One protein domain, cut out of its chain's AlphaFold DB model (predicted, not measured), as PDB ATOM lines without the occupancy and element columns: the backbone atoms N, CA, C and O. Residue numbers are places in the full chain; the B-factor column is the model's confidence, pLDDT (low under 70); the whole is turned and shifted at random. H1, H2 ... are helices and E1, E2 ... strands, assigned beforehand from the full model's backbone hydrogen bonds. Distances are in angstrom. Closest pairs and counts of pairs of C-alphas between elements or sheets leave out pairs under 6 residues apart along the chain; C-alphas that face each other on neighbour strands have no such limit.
ATOM      1  N   LEU A 153      21.381  11.629 -38.188       90.38
ATOM      2  CA  LEU A 153      21.840  10.484 -37.396       90.38
ATOM      3  C   LEU A 153      22.557   9.449 -38.271       90.38
ATOM      4  O   LEU A 153      23.663   9.035 -37.939       90.38
ATOM      5  N   GLU A 154      21.954   9.052 -39.401       90.44
ATOM      6  CA  GLU A 154      22.571   8.107 -40.341       90.44
ATOM      7  C   GLU A 154      23.903   8.625 -40.886       90.44
ATOM      8  O   GLU A 154      24.804   7.827 -41.124       90.44
ATOM      9  N   LYS A 155      24.045   9.943 -41.074       91.38
ATOM     10  CA  LYS A 155      25.313  10.554 -41.491       91.38
ATOM     11  C   LYS A 155      26.358  10.520 -40.373       91.38
ATOM     12  O   LYS A 155      27.507  10.214 -40.672       91.38
ATOM     13  N   ILE A 156      25.977  10.797 -39.121       88.88
ATOM     14  CA  ILE A 156      26.882  10.768 -37.956       88.88
ATOM     15  C   ILE A 156      27.442   9.362 -37.725       88.88
ATOM     16  O   ILE A 156      28.632   9.206 -37.471       88.88
ATOM     17  N   VAL A 157      26.600   8.331 -37.815       89.75
ATOM     18  CA  VAL A 157      27.004   6.946 -37.504       89.75
ATOM     19  C   VAL A 157      27.676   6.244 -38.688       89.75
ATOM     20  O   VAL A 157      28.142   5.112 -38.572       89.75
ATOM     21  N   LYS A 158      27.715   6.890 -39.859       89.69
ATOM     22  CA  LYS A 158      28.262   6.303 -41.082       89.69
ATOM     23  C   LYS A 158      29.769   6.096 -40.952       89.69
ATOM     24  O   LYS A 158      30.525   7.057 -40.871       89.69
ATOM     25  N   GLY A 159      30.201   4.838 -41.025       86.94
ATOM     26  CA  GLY A 159      31.622   4.479 -40.948       86.94
ATOM     27  C   GLY A 159      32.220   4.616 -39.546       86.94
ATOM     28  O   GLY A 159      33.440   4.635 -39.418       86.94
ATOM     29  N   VAL A 160      31.375   4.724 -38.518       88.38
ATOM     30  CA  VAL A 160      31.775   4.761 -37.111       88.38
ATOM     31  C   VAL A 160      31.369   3.443 -36.465       88.38
ATOM     32  O   VAL A 160      30.218   3.028 -36.591       88.38
ATOM     33  N   ASP A 161      32.289   2.808 -35.744       88.31
ATOM     34  CA  ASP A 161      31.949   1.687 -34.873       88.31
ATOM     35  C   ASP A 161      31.279   2.227 -33.606       88.31
ATOM     36  O   ASP A 161      31.817   3.098 -32.921       88.31
ATOM     37  N   PHE A 162      30.079   1.735 -33.301       89.88
ATOM     38  CA  PHE A 162      29.334   2.151 -32.118       89.88
ATOM     39  C   PHE A 162      28.721   0.963 -31.381       89.88
ATOM     40  O   PHE A 162      28.195   0.021 -31.977       89.88
ATOM     41  N   GLY A 163      28.718   1.042 -30.053       88.69
ATOM     42  CA  GLY A 163      27.934   0.146 -29.211       88.69
ATOM     43  C   GLY A 163      26.454   0.535 -29.224       88.69
ATOM     44  O   GLY A 163      26.113   1.709 -29.066       88.69
ATOM     45  N   TYR A 164      25.559  -0.443 -29.362       89.75
ATOM     46  CA  TYR A 164      24.116  -0.222 -29.253       89.75
ATOM     47  C   TYR A 164      23.582  -0.649 -27.885       89.75
ATOM     48  O   TYR A 164      23.797  -1.776 -27.437       89.75
ATOM     49  N   TRP A 165      22.836   0.251 -27.249       88.75
ATOM     50  CA  TRP A 165      22.239   0.057 -25.934       88.75
ATOM     51  C   TRP A 165      20.751   0.408 -25.981       88.75
ATOM     52  O   TRP A 165      20.316   1.323 -26.686       88.75
ATOM     53  N   MET A 166      19.938  -0.321 -25.219       87.50
ATOM     54  CA  MET A 166      18.485  -0.163 -25.244       87.50
ATOM     55  C   MET A 166      17.932  -0.043 -23.825       87.50
ATOM     56  O   MET A 166      18.105  -0.933 -22.993       87.50
ATOM     57  N   ARG A 167      17.223   1.053 -23.551       85.25
ATOM     58  CA  ARG A 167      16.514   1.300 -22.291       85.25
ATOM     59  C   ARG A 167      15.019   1.081 -22.493       85.25
ATOM     60  O   ARG A 167      14.310   1.944 -23.019       85.25
ATOM     61  N   THR A 168      14.525  -0.065 -22.031       76.44
ATOM     62  CA  THR A 168      13.102  -0.436 -22.092       76.44
ATOM     63  C   THR A 168      12.573  -0.877 -20.730       76.44
ATOM     64  O   THR A 168      13.325  -1.029 -19.765       76.44
ATOM     65  N   GLY A 169      11.255  -1.060 -20.644       71.69
ATOM     66  CA  GLY A 169      10.575  -1.509 -19.434       71.69
ATOM     67  C   GLY A 169       9.918  -0.380 -18.643       71.69
ATOM     68  O   GLY A 169       9.916   0.784 -19.045       71.69
ATOM     69  N   ASN A 170       9.320  -0.761 -17.514       71.94
ATOM     70  CA  ASN A 170       8.663   0.158 -16.584       71.94
ATOM     71  C   ASN A 170       9.666   1.140 -15.945       71.94
ATOM     72  O   ASN A 170      10.884   0.987 -16.080       71.94
ATOM     73  N   LYS A 171       9.152   2.173 -15.263       76.75
ATOM     74  CA  LYS A 171       9.966   3.287 -14.754       76.75
ATOM     75  C   LYS A 171      11.138   2.790 -13.903       76.75
ATOM     76  O   LYS A 171      12.274   3.155 -14.186       76.75
ATOM     77  N   SER A 172      10.889   1.896 -12.941       72.44
ATOM     78  CA  SER A 172      11.954   1.409 -12.052       72.44
ATOM     79  C   SER A 172      13.039   0.619 -12.799       72.44
ATOM     80  O   SER A 172      14.228   0.803 -12.534       72.44
ATOM     81  N   THR A 173      12.660  -0.215 -13.778       73.44
ATOM     82  CA  THR A 173      13.619  -0.965 -14.607       73.44
ATOM     83  C   THR A 173      14.446  -0.022 -15.469       73.44
ATOM     84  O   THR A 173      15.663  -0.188 -15.570       73.44
ATOM     85  N   ASN A 174      13.801   0.983 -16.064       79.81
ATOM     86  CA  ASN A 174      14.464   1.955 -16.920       79.81
ATOM     87  C   ASN A 174      15.460   2.815 -16.129       79.81
ATOM     88  O   ASN A 174      16.576   3.038 -16.597       79.81
ATOM     89  N   ASP A 175      15.090   3.243 -14.921       81.50
ATOM     90  CA  ASP A 175      15.940   4.070 -14.062       81.50
ATOM     91  C   ASP A 175      17.189   3.301 -13.609       81.50
ATOM     92  O   ASP A 175      18.299   3.828 -13.647       81.50
ATOM     93  N   ILE A 176      17.039   2.029 -13.234       80.56
ATOM     94  CA  ILE A 176      18.165   1.198 -12.775       80.56
ATOM     95  C   ILE A 176      19.059   0.777 -13.930       80.56
ATOM     96  O   ILE A 176      20.279   0.784 -13.786       80.56
ATOM     97  N   THR A 177      18.469   0.404 -15.066       82.94
ATOM     98  CA  THR A 177      19.235   0.094 -16.279       82.94
ATOM     99  C   THR A 177      20.016   1.323 -16.722       82.94
ATOM    100  O   THR A 177      21.203   1.210 -16.994       82.94
ATOM    101  N   GLY A 178      19.381   2.500 -16.684       84.56
ATOM    102  CA  GLY A 178      20.034   3.782 -16.917       84.56
ATOM    103  C   GLY A 178      21.229   3.998 -16.001       84.56
ATOM    104  O   GLY A 178      22.325   4.187 -16.501       84.56
ATOM    105  N   LYS A 179      21.051   3.880 -14.680       85.31
ATOM    106  CA  LYS A 179      22.161   4.026 -13.720       85.31
ATOM    107  C   LYS A 179      23.315   3.065 -13.998       85.31
ATOM    108  O   LYS A 179      24.451   3.497 -14.044       85.31
ATOM    109  N   LYS A 180      23.023   1.788 -14.252       86.62
ATOM    110  CA  LYS A 180      24.064   0.800 -14.573       86.62
ATOM    111  C   LYS A 180      24.795   1.114 -15.872       86.62
ATOM    112  O   LYS A 180      25.980   0.831 -15.975       86.62
ATOM    113  N   TYR A 181      24.083   1.629 -16.870       89.75
ATOM    114  CA  TYR A 181      24.700   2.076 -18.112       89.75
ATOM    115  C   TYR A 181      25.617   3.262 -17.840       89.75
ATOM    116  O   TYR A 181      26.772   3.204 -18.233       89.75
ATOM    117  N   GLU A 182      25.149   4.260 -17.087       87.50
ATOM    118  CA  GLU A 182      25.987   5.388 -16.680       87.50
ATOM    119  C   GLU A 182      27.235   4.926 -15.922       87.50
ATOM    120  O   GLU A 182      28.330   5.338 -16.284       87.50
ATOM    121  N   ASP A 183      27.115   4.015 -14.953       89.44
ATOM    122  CA  ASP A 183      28.270   3.487 -14.213       89.44
ATOM    123  C   ASP A 183      29.328   2.882 -15.158       89.44
ATOM    124  O   ASP A 183      30.522   3.119 -14.989       89.44
ATOM    125  N   VAL A 184      28.897   2.142 -16.188       88.31
ATOM    126  CA  VAL A 184      29.790   1.581 -17.219       88.31
ATOM    127  C   VAL A 184      30.361   2.678 -18.117       88.31
ATOM    128  O   VAL A 184      31.526   2.630 -18.491       88.31
ATOM    129  N   PHE A 185      29.563   3.680 -18.471       88.25
ATOM    130  CA  PHE A 185      29.970   4.774 -19.353       88.25
ATOM    131  C   PHE A 185      31.011   5.708 -18.735       88.25
ATOM    132  O   PHE A 185      31.721   6.370 -19.493       88.25
ATOM    133  N   HIS A 186      31.099   5.742 -17.402       88.25
ATOM    134  CA  HIS A 186      32.126   6.465 -16.649       88.25
ATOM    135  C   HIS A 186      33.421   5.656 -16.459       88.25
ATOM    136  O   HIS A 186      34.396   6.194 -15.929       88.25
ATOM    137  N   ASP A 187      33.466   4.388 -16.881       90.12
ATOM    138  CA  ASP A 187      34.709   3.617 -16.897       90.12
ATOM    139  C   ASP A 187      35.707   4.254 -17.881       90.12
ATOM    140  O   ASP A 187      35.362   4.601 -19.014       90.12
ATOM    141  N   ALA A 188      36.969   4.385 -17.465       86.81
ATOM    142  CA  ALA A 188      38.033   4.965 -18.278       86.81
ATOM    143  C   ALA A 188      38.201   4.255 -19.634       86.81
ATOM    144  O   ALA A 188      38.558   4.905 -20.624       86.81
ATOM    145  N   GLY A 189      37.907   2.951 -19.697       86.81
ATOM    146  CA  GLY A 189      37.927   2.173 -20.939       86.81
ATOM    147  C   GLY A 189      36.866   2.601 -21.960       86.81
ATOM    148  O   GLY A 189      37.047   2.375 -23.151       86.81
ATOM    149  N   MET A 190      35.797   3.273 -21.525       86.81
ATOM    150  CA  MET A 190      34.656   3.661 -22.363       86.81
ATOM    151  C   MET A 190      34.735   5.103 -22.886       86.81
ATOM    152  O   MET A 190      33.838   5.543 -23.610       86.81
ATOM    153  N   ASN A 191      35.792   5.849 -22.552       83.56
ATOM    154  CA  ASN A 191      35.939   7.267 -22.908       83.56
ATOM    155  C   ASN A 191      36.111   7.526 -24.413       83.56
ATOM    156  O   ASN A 191      35.882   8.642 -24.879       83.56
ATOM    157  N   ARG A 192      36.557   6.521 -25.177       84.75
ATOM    158  CA  ARG A 192      36.773   6.630 -26.630       84.75
ATOM    159  C   ARG A 192      35.695   5.936 -27.460       84.75
ATOM    160  O   ARG A 192      35.729   6.042 -28.679       84.75
ATOM    161  N   GLU A 193      34.744   5.280 -26.803       88.44
ATOM    162  CA  GLU A 193      33.724   4.470 -27.458       88.44
ATOM    163  C   GLU A 193      32.512   5.315 -27.855       88.44
ATOM    164  O   GLU A 193      31.909   6.004 -27.026       88.44
ATOM    165  N   CYS A 194      32.113   5.220 -29.123       89.56
ATOM    166  CA  CYS A 194      30.850   5.772 -29.597       89.56
ATOM    167  C   CYS A 194      29.695   4.841 -29.214       89.56
ATOM    168  O   CYS A 194      29.813   3.614 -29.222       89.56
ATOM    169  N   ARG A 195      28.550   5.421 -28.857       91.31
ATOM    170  CA  ARG A 195      27.407   4.655 -28.354       91.31
ATOM    171  C   ARG A 195      26.086   5.282 -28.772       91.31
ATOM    172  O   ARG A 195      25.940   6.499 -28.741       91.31
ATOM    173  N   ILE A 196      25.127   4.430 -29.127       91.94
ATOM    174  CA  ILE A 196      23.736   4.806 -29.396       91.94
ATOM    175  C   ILE A 196      22.867   4.196 -28.308       91.94
ATOM    176  O   ILE A 196      22.878   2.980 -28.102       91.94
ATOM    177  N   ILE A 197      22.089   5.041 -27.637       90.06
ATOM    178  CA  ILE A 197      21.162   4.621 -26.593       90.06
ATOM    179  C   ILE A 197      19.752   4.888 -27.093       90.06
ATOM    180  O   ILE A 197      19.346   6.028 -27.283       90.06
ATOM    181  N   SER A 198      18.995   3.821 -27.303       88.12
ATOM    182  CA  SER A 198      17.581   3.936 -27.643       88.12
ATOM    183  C   SER A 198      16.722   3.875 -26.388       88.12
ATOM    184  O   SER A 198      16.956   3.076 -25.476       88.12
ATOM    185  N   HIS A 199      15.691   4.708 -26.355       82.00
ATOM    186  CA  HIS A 199      14.688   4.705 -25.307       82.00
ATOM    187  C   HIS A 199      13.379   4.259 -25.952       82.00
ATOM    188  O   HIS A 199      12.959   4.833 -26.951       82.00
ATOM    189  N   ALA A 200      12.713   3.241 -25.406       80.19
ATOM    190  CA  ALA A 200      11.393   2.817 -25.890       80.19
ATOM    191  C   ALA A 200      10.291   3.815 -25.462       80.19
ATOM    192  O   ALA A 200       9.330   3.450 -24.784       80.19
ATOM    193  N   LYS A 201      10.480   5.099 -25.782       79.38
ATOM    194  CA  LYS A 201       9.613   6.228 -25.446       79.38
ATOM    195  C   LYS A 201       9.433   7.094 -26.688       79.38
ATOM    196  O   LYS A 201      10.397   7.376 -27.385       79.38
ATOM    197  N   ASN A 202       8.201   7.528 -26.934       81.19
ATOM    198  CA  ASN A 202       7.891   8.473 -28.002       81.19
ATOM    199  C   ASN A 202       8.024   9.911 -27.476       81.19
ATOM    200  O   ASN A 202       7.025  10.592 -27.250       81.19
ATOM    201  N   ASP A 203       9.256  10.319 -27.191       82.88
ATOM    202  CA  ASP A 203       9.609  11.644 -26.689       82.88
ATOM    203  C   ASP A 203      10.764  12.167 -27.541       82.88
ATOM    204  O   ASP A 203      11.800  11.523 -27.614       82.88
ATOM    205  N   LYS A 204      10.585  13.301 -28.220       83.94
ATOM    206  CA  LYS A 204      11.639  13.870 -29.075       83.94
ATOM    207  C   LYS A 204      12.692  14.640 -28.284       83.94
ATOM    208  O   LYS A 204      13.763  14.916 -28.804       83.94
ATOM    209  N   SER A 205      12.400  15.019 -27.038       84.69
ATOM    210  CA  SER A 205      13.327  15.819 -26.226       84.69
ATOM    211  C   SER A 205      14.591  15.051 -25.834       84.69
ATOM    212  O   SER A 205      15.603  15.668 -25.516       84.69
ATOM    213  N   ILE A 206      14.543  13.719 -25.897       85.25
ATOM    214  CA  ILE A 206      15.668  12.823 -25.612       85.25
ATOM    215  C   ILE A 206      16.555  12.547 -26.835       85.25
ATOM    216  O   ILE A 206      17.598  11.915 -26.681       85.25
ATOM    217  N   ASP A 207      16.170  13.012 -28.028       89.38
ATOM    218  CA  ASP A 207      16.957  12.847 -29.254       89.38
ATOM    219  C   ASP A 207      18.133  13.835 -29.251       89.38
ATOM    220  O   ASP A 207      18.079  14.921 -29.836       89.38
ATOM    221  N   GLN A 208      19.195  13.473 -28.534       92.31
ATOM    222  CA  GLN A 208      20.351  14.330 -28.280       92.31
ATOM    223  C   GLN A 208      21.668  13.562 -28.418       92.31
ATOM    224  O   GLN A 208      21.734  12.345 -28.241       92.31
ATOM    225  N   VAL A 209      22.738  14.298 -28.701       91.88
ATOM    226  CA  VAL A 209      24.114  13.805 -28.758       91.88
ATOM    227  C   VAL A 209      24.891  14.408 -27.597       91.88
ATOM    228  O   VAL A 209      24.958  15.627 -27.457       91.88
ATOM    229  N   PHE A 210      25.493  13.551 -26.775       90.31
ATOM    230  CA  PHE A 210      26.411  13.973 -25.722       90.31
ATOM    231  C   PHE A 210      27.822  14.120 -26.300       90.31
ATOM    232  O   PHE A 210      28.424  13.142 -26.755       90.31
ATOM    233  N   GLY A 211      28.320  15.354 -26.343       87.69
ATOM    234  CA  GLY A 211      29.628  15.698 -26.887       87.69
ATOM    235  C   GLY A 211      30.781  15.362 -25.941       87.69
ATOM    236  O   GLY A 211      30.615  15.222 -24.731       87.69
ATOM    237  N   LYS A 212      31.997  15.278 -26.493       83.38
ATOM    238  CA  LYS A 212      33.236  15.068 -25.711       83.38
ATOM    239  C   LYS A 212      33.566  16.233 -24.775       83.38
ATOM    240  O   LYS A 212      34.362  16.078 -23.857       83.38
ATOM    241  N   ASP A 213      32.976  17.391 -25.033       86.44
ATOM    242  CA  ASP A 213      33.055  18.597 -24.217       86.44
ATOM    243  C   ASP A 213      32.084  18.581 -23.023       86.44
ATOM    244  O   ASP A 213      32.072  19.523 -22.234       86.44
ATOM    245  N   GLY A 214      31.277  17.522 -22.880       85.81
ATOM    246  CA  GLY A 214      30.308  17.365 -21.800       85.81
ATOM    247  C   GLY A 214      28.976  18.082 -22.033       85.81
ATOM    248  O   GLY A 214      28.145  18.111 -21.126       85.81
ATOM    249  N   ASN A 215      28.752  18.648 -23.223       91.44
ATOM    250  CA  ASN A 215      27.509  19.334 -23.571       91.44
ATOM    251  C   ASN A 215      26.563  18.430 -24.372       91.44
ATOM    252  O   ASN A 215      26.977  17.463 -25.010       91.44
ATOM    253  N   TYR A 216      25.275  18.773 -24.354       92.00
ATOM    254  CA  TYR A 216      24.251  18.114 -25.161       92.00
ATOM    255  C   TYR A 216      23.941  18.937 -26.406       92.00
ATOM    256  O   TYR A 216      23.818  20.160 -26.338       92.00
ATOM    257  N   TYR A 217      23.773  18.245 -27.526       93.50
ATOM    258  CA  TYR A 217      23.472  18.820 -28.830       93.50
ATOM    259  C   TYR A 217      22.260  18.136 -29.440       93.50
ATOM    260  O   TYR A 217      22.047  16.941 -29.226       93.50
ATOM    261  N   SER A 218      21.488  18.851 -30.252       93.19
ATOM    262  CA  SER A 218      20.591  18.169 -31.184       93.19
ATOM    263  C   SER A 218      21.404  17.341 -32.187       93.19
ATOM    264  O   SER A 218      22.579  17.609 -32.448       93.19
ATOM    265  N   VAL A 219      20.774  16.326 -32.780       91.75
ATOM    266  CA  VAL A 219      21.419  15.476 -33.797       91.75
ATOM    267  C   VAL A 219      21.932  16.312 -34.978       91.75
ATOM    268  O   VAL A 219      23.036  16.075 -35.459       91.75
ATOM    269  N   THR A 220      21.170  17.315 -35.417       92.00
ATOM    270  CA  THR A 220      21.576  18.204 -36.513       92.00
ATOM    271  C   THR A 220      22.772  19.072 -36.121       92.00
ATOM    272  O   THR A 220      23.761  19.085 -36.849       92.00
ATOM    273  N   GLU A 221      22.759  19.709 -34.944       92.75
ATOM    274  CA  GLU A 221      23.905  20.510 -34.473       92.75
ATOM    275  C   GLU A 221      25.177  19.668 -34.337       92.75
ATOM    276  O   GLU A 221      26.258  20.112 -34.713       92.75
ATOM    277  N   ALA A 222      25.066  18.443 -33.820       91.06
ATOM    278  CA  ALA A 222      26.204  17.541 -33.689       91.06
ATOM    279  C   ALA A 222      26.787  17.142 -35.053       91.06
ATOM    280  O   ALA A 222      28.006  17.064 -35.202       91.06
ATOM    281  N   TYR A 223      25.932  16.919 -36.057       88.75
ATOM    282  CA  TYR A 223      26.370  16.643 -37.423       88.75
ATOM    283  C   TYR A 223      27.087  17.849 -38.048       88.75
ATOM    284  O   TYR A 223      28.117  17.684 -38.706       88.75
ATOM    285  N   GLU A 224      26.561  19.056 -37.838       89.06
ATOM    286  CA  GLU A 224      27.124  20.294 -38.387       89.06
ATOM    287  C   GLU A 224      28.444  20.696 -37.719       89.06
ATOM    288  O   GLU A 224      29.327  21.233 -38.389       89.06
ATOM    289  N   LYS A 225      28.604  20.415 -36.419       80.44
ATOM    290  CA  LYS A 225      29.781  20.817 -35.636       80.44
ATOM    291  C   LYS A 225      31.071  20.055 -35.948       80.44
ATOM    292  O   LYS A 225      32.113  20.618 -35.642       80.44
ATOM    293  N   LYS A 226      30.983  18.847 -36.524       60.97
ATOM    294  CA  LYS A 226      32.094  17.905 -36.795       60.97
ATOM    295  C   LYS A 226      33.234  17.907 -35.767       60.97
ATOM    296  O   LYS A 226      34.193  18.692 -35.926       60.97
TER     297      LYS A 226
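Overview. This is residues 153 to 226 of the 226 residues of an uncharacterized protein of uncultured marine thaumarchaeote SAT1000_13_B06 (UniProt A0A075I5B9). Two parallel strands, E1 and E2, lie side by side with the long helix H2 packed over one side of them, and the small hairpin E3 and E4 stands next to E2 across a gap. The short helices H1 and H3 touch each other on the side away from H2, H3 packing on the hairpin. The printed part has 74 residues with three named helices and four named strands, in the order H1, E1, H2, E2, E3, E4, H3; one two-stranded sheet is parallel, the other antiparallel. The class is mixed, helices and strands. The whole is compact, with a radius of gyration of the C-alphas of 13.0 A and spans of 36 by 31 by 22 A.

Along the chain. Strand E1 is residues 162 to 167, 16.2 A long, and begins with C-alpha 162 at (29.334, 2.151, -32.118). Strand E2 is residues 194 to 199, 16.8 A long. Helix H2, residues 171 to 185, measures 20.6 A. Strand E3 is residues 208 to 210 and E4 is residues 216 to 218. Helix H1 is residues 153 to 156, with C-alpha 153 at (21.840, 10.484, -37.396). Helix H3, residues 219 to 225, measures 10.1 A and ends with C-alpha 225 at (29.781, 20.817, -35.636).

Arrangement. E1 and E2 are parallel neighbours with 21 degrees between their directions; N 163 and O 194 are 2.9 A apart and N 198 and O 165 are 2.9 A apart, both within hydrogen-bond range. E1, H2 and E2 form a strand-helix-strand unit, two parallel strands joined through a helix, with a right-handed crossover. The closest C-alphas of E1 and H2, those of Arg 167 and Asn 174, are 5.8 A apart. H2 and E2 are near each other, with 5 pairs of C-alphas within 10 A. E2 and E3 are near each other too, also with 5 such pairs. E3 and E4 are a hairpin, antiparallel at 144 degrees, with N 209 and O 217 at 2.8 A. The closest C-alphas of E3 and H3, those of Gln 208 and Val 219, are 5.7 A apart. H1 and H3 touch, their closest C-alphas, Ile 156 and Tyr 223, being 5.9 A apart. H2 is apart from H1 and from H3. In H2 and H3 every O i to N i+4 pair is within hydrogen-bond range; H1 is too short for such a pair.

Size, cuts and confidence. The two C-alphas farthest apart, those of Ser 172 and Lys 226, are 35.9 A apart. The printed part has no cut and ends at residue 226, the chain's last. No link is long; those from H2 to E2 and from E2 to E3 are short, with 8 residues each, and the others are tight. The mean pLDDT of the printed part is 86.1, and residue 226 is under 70.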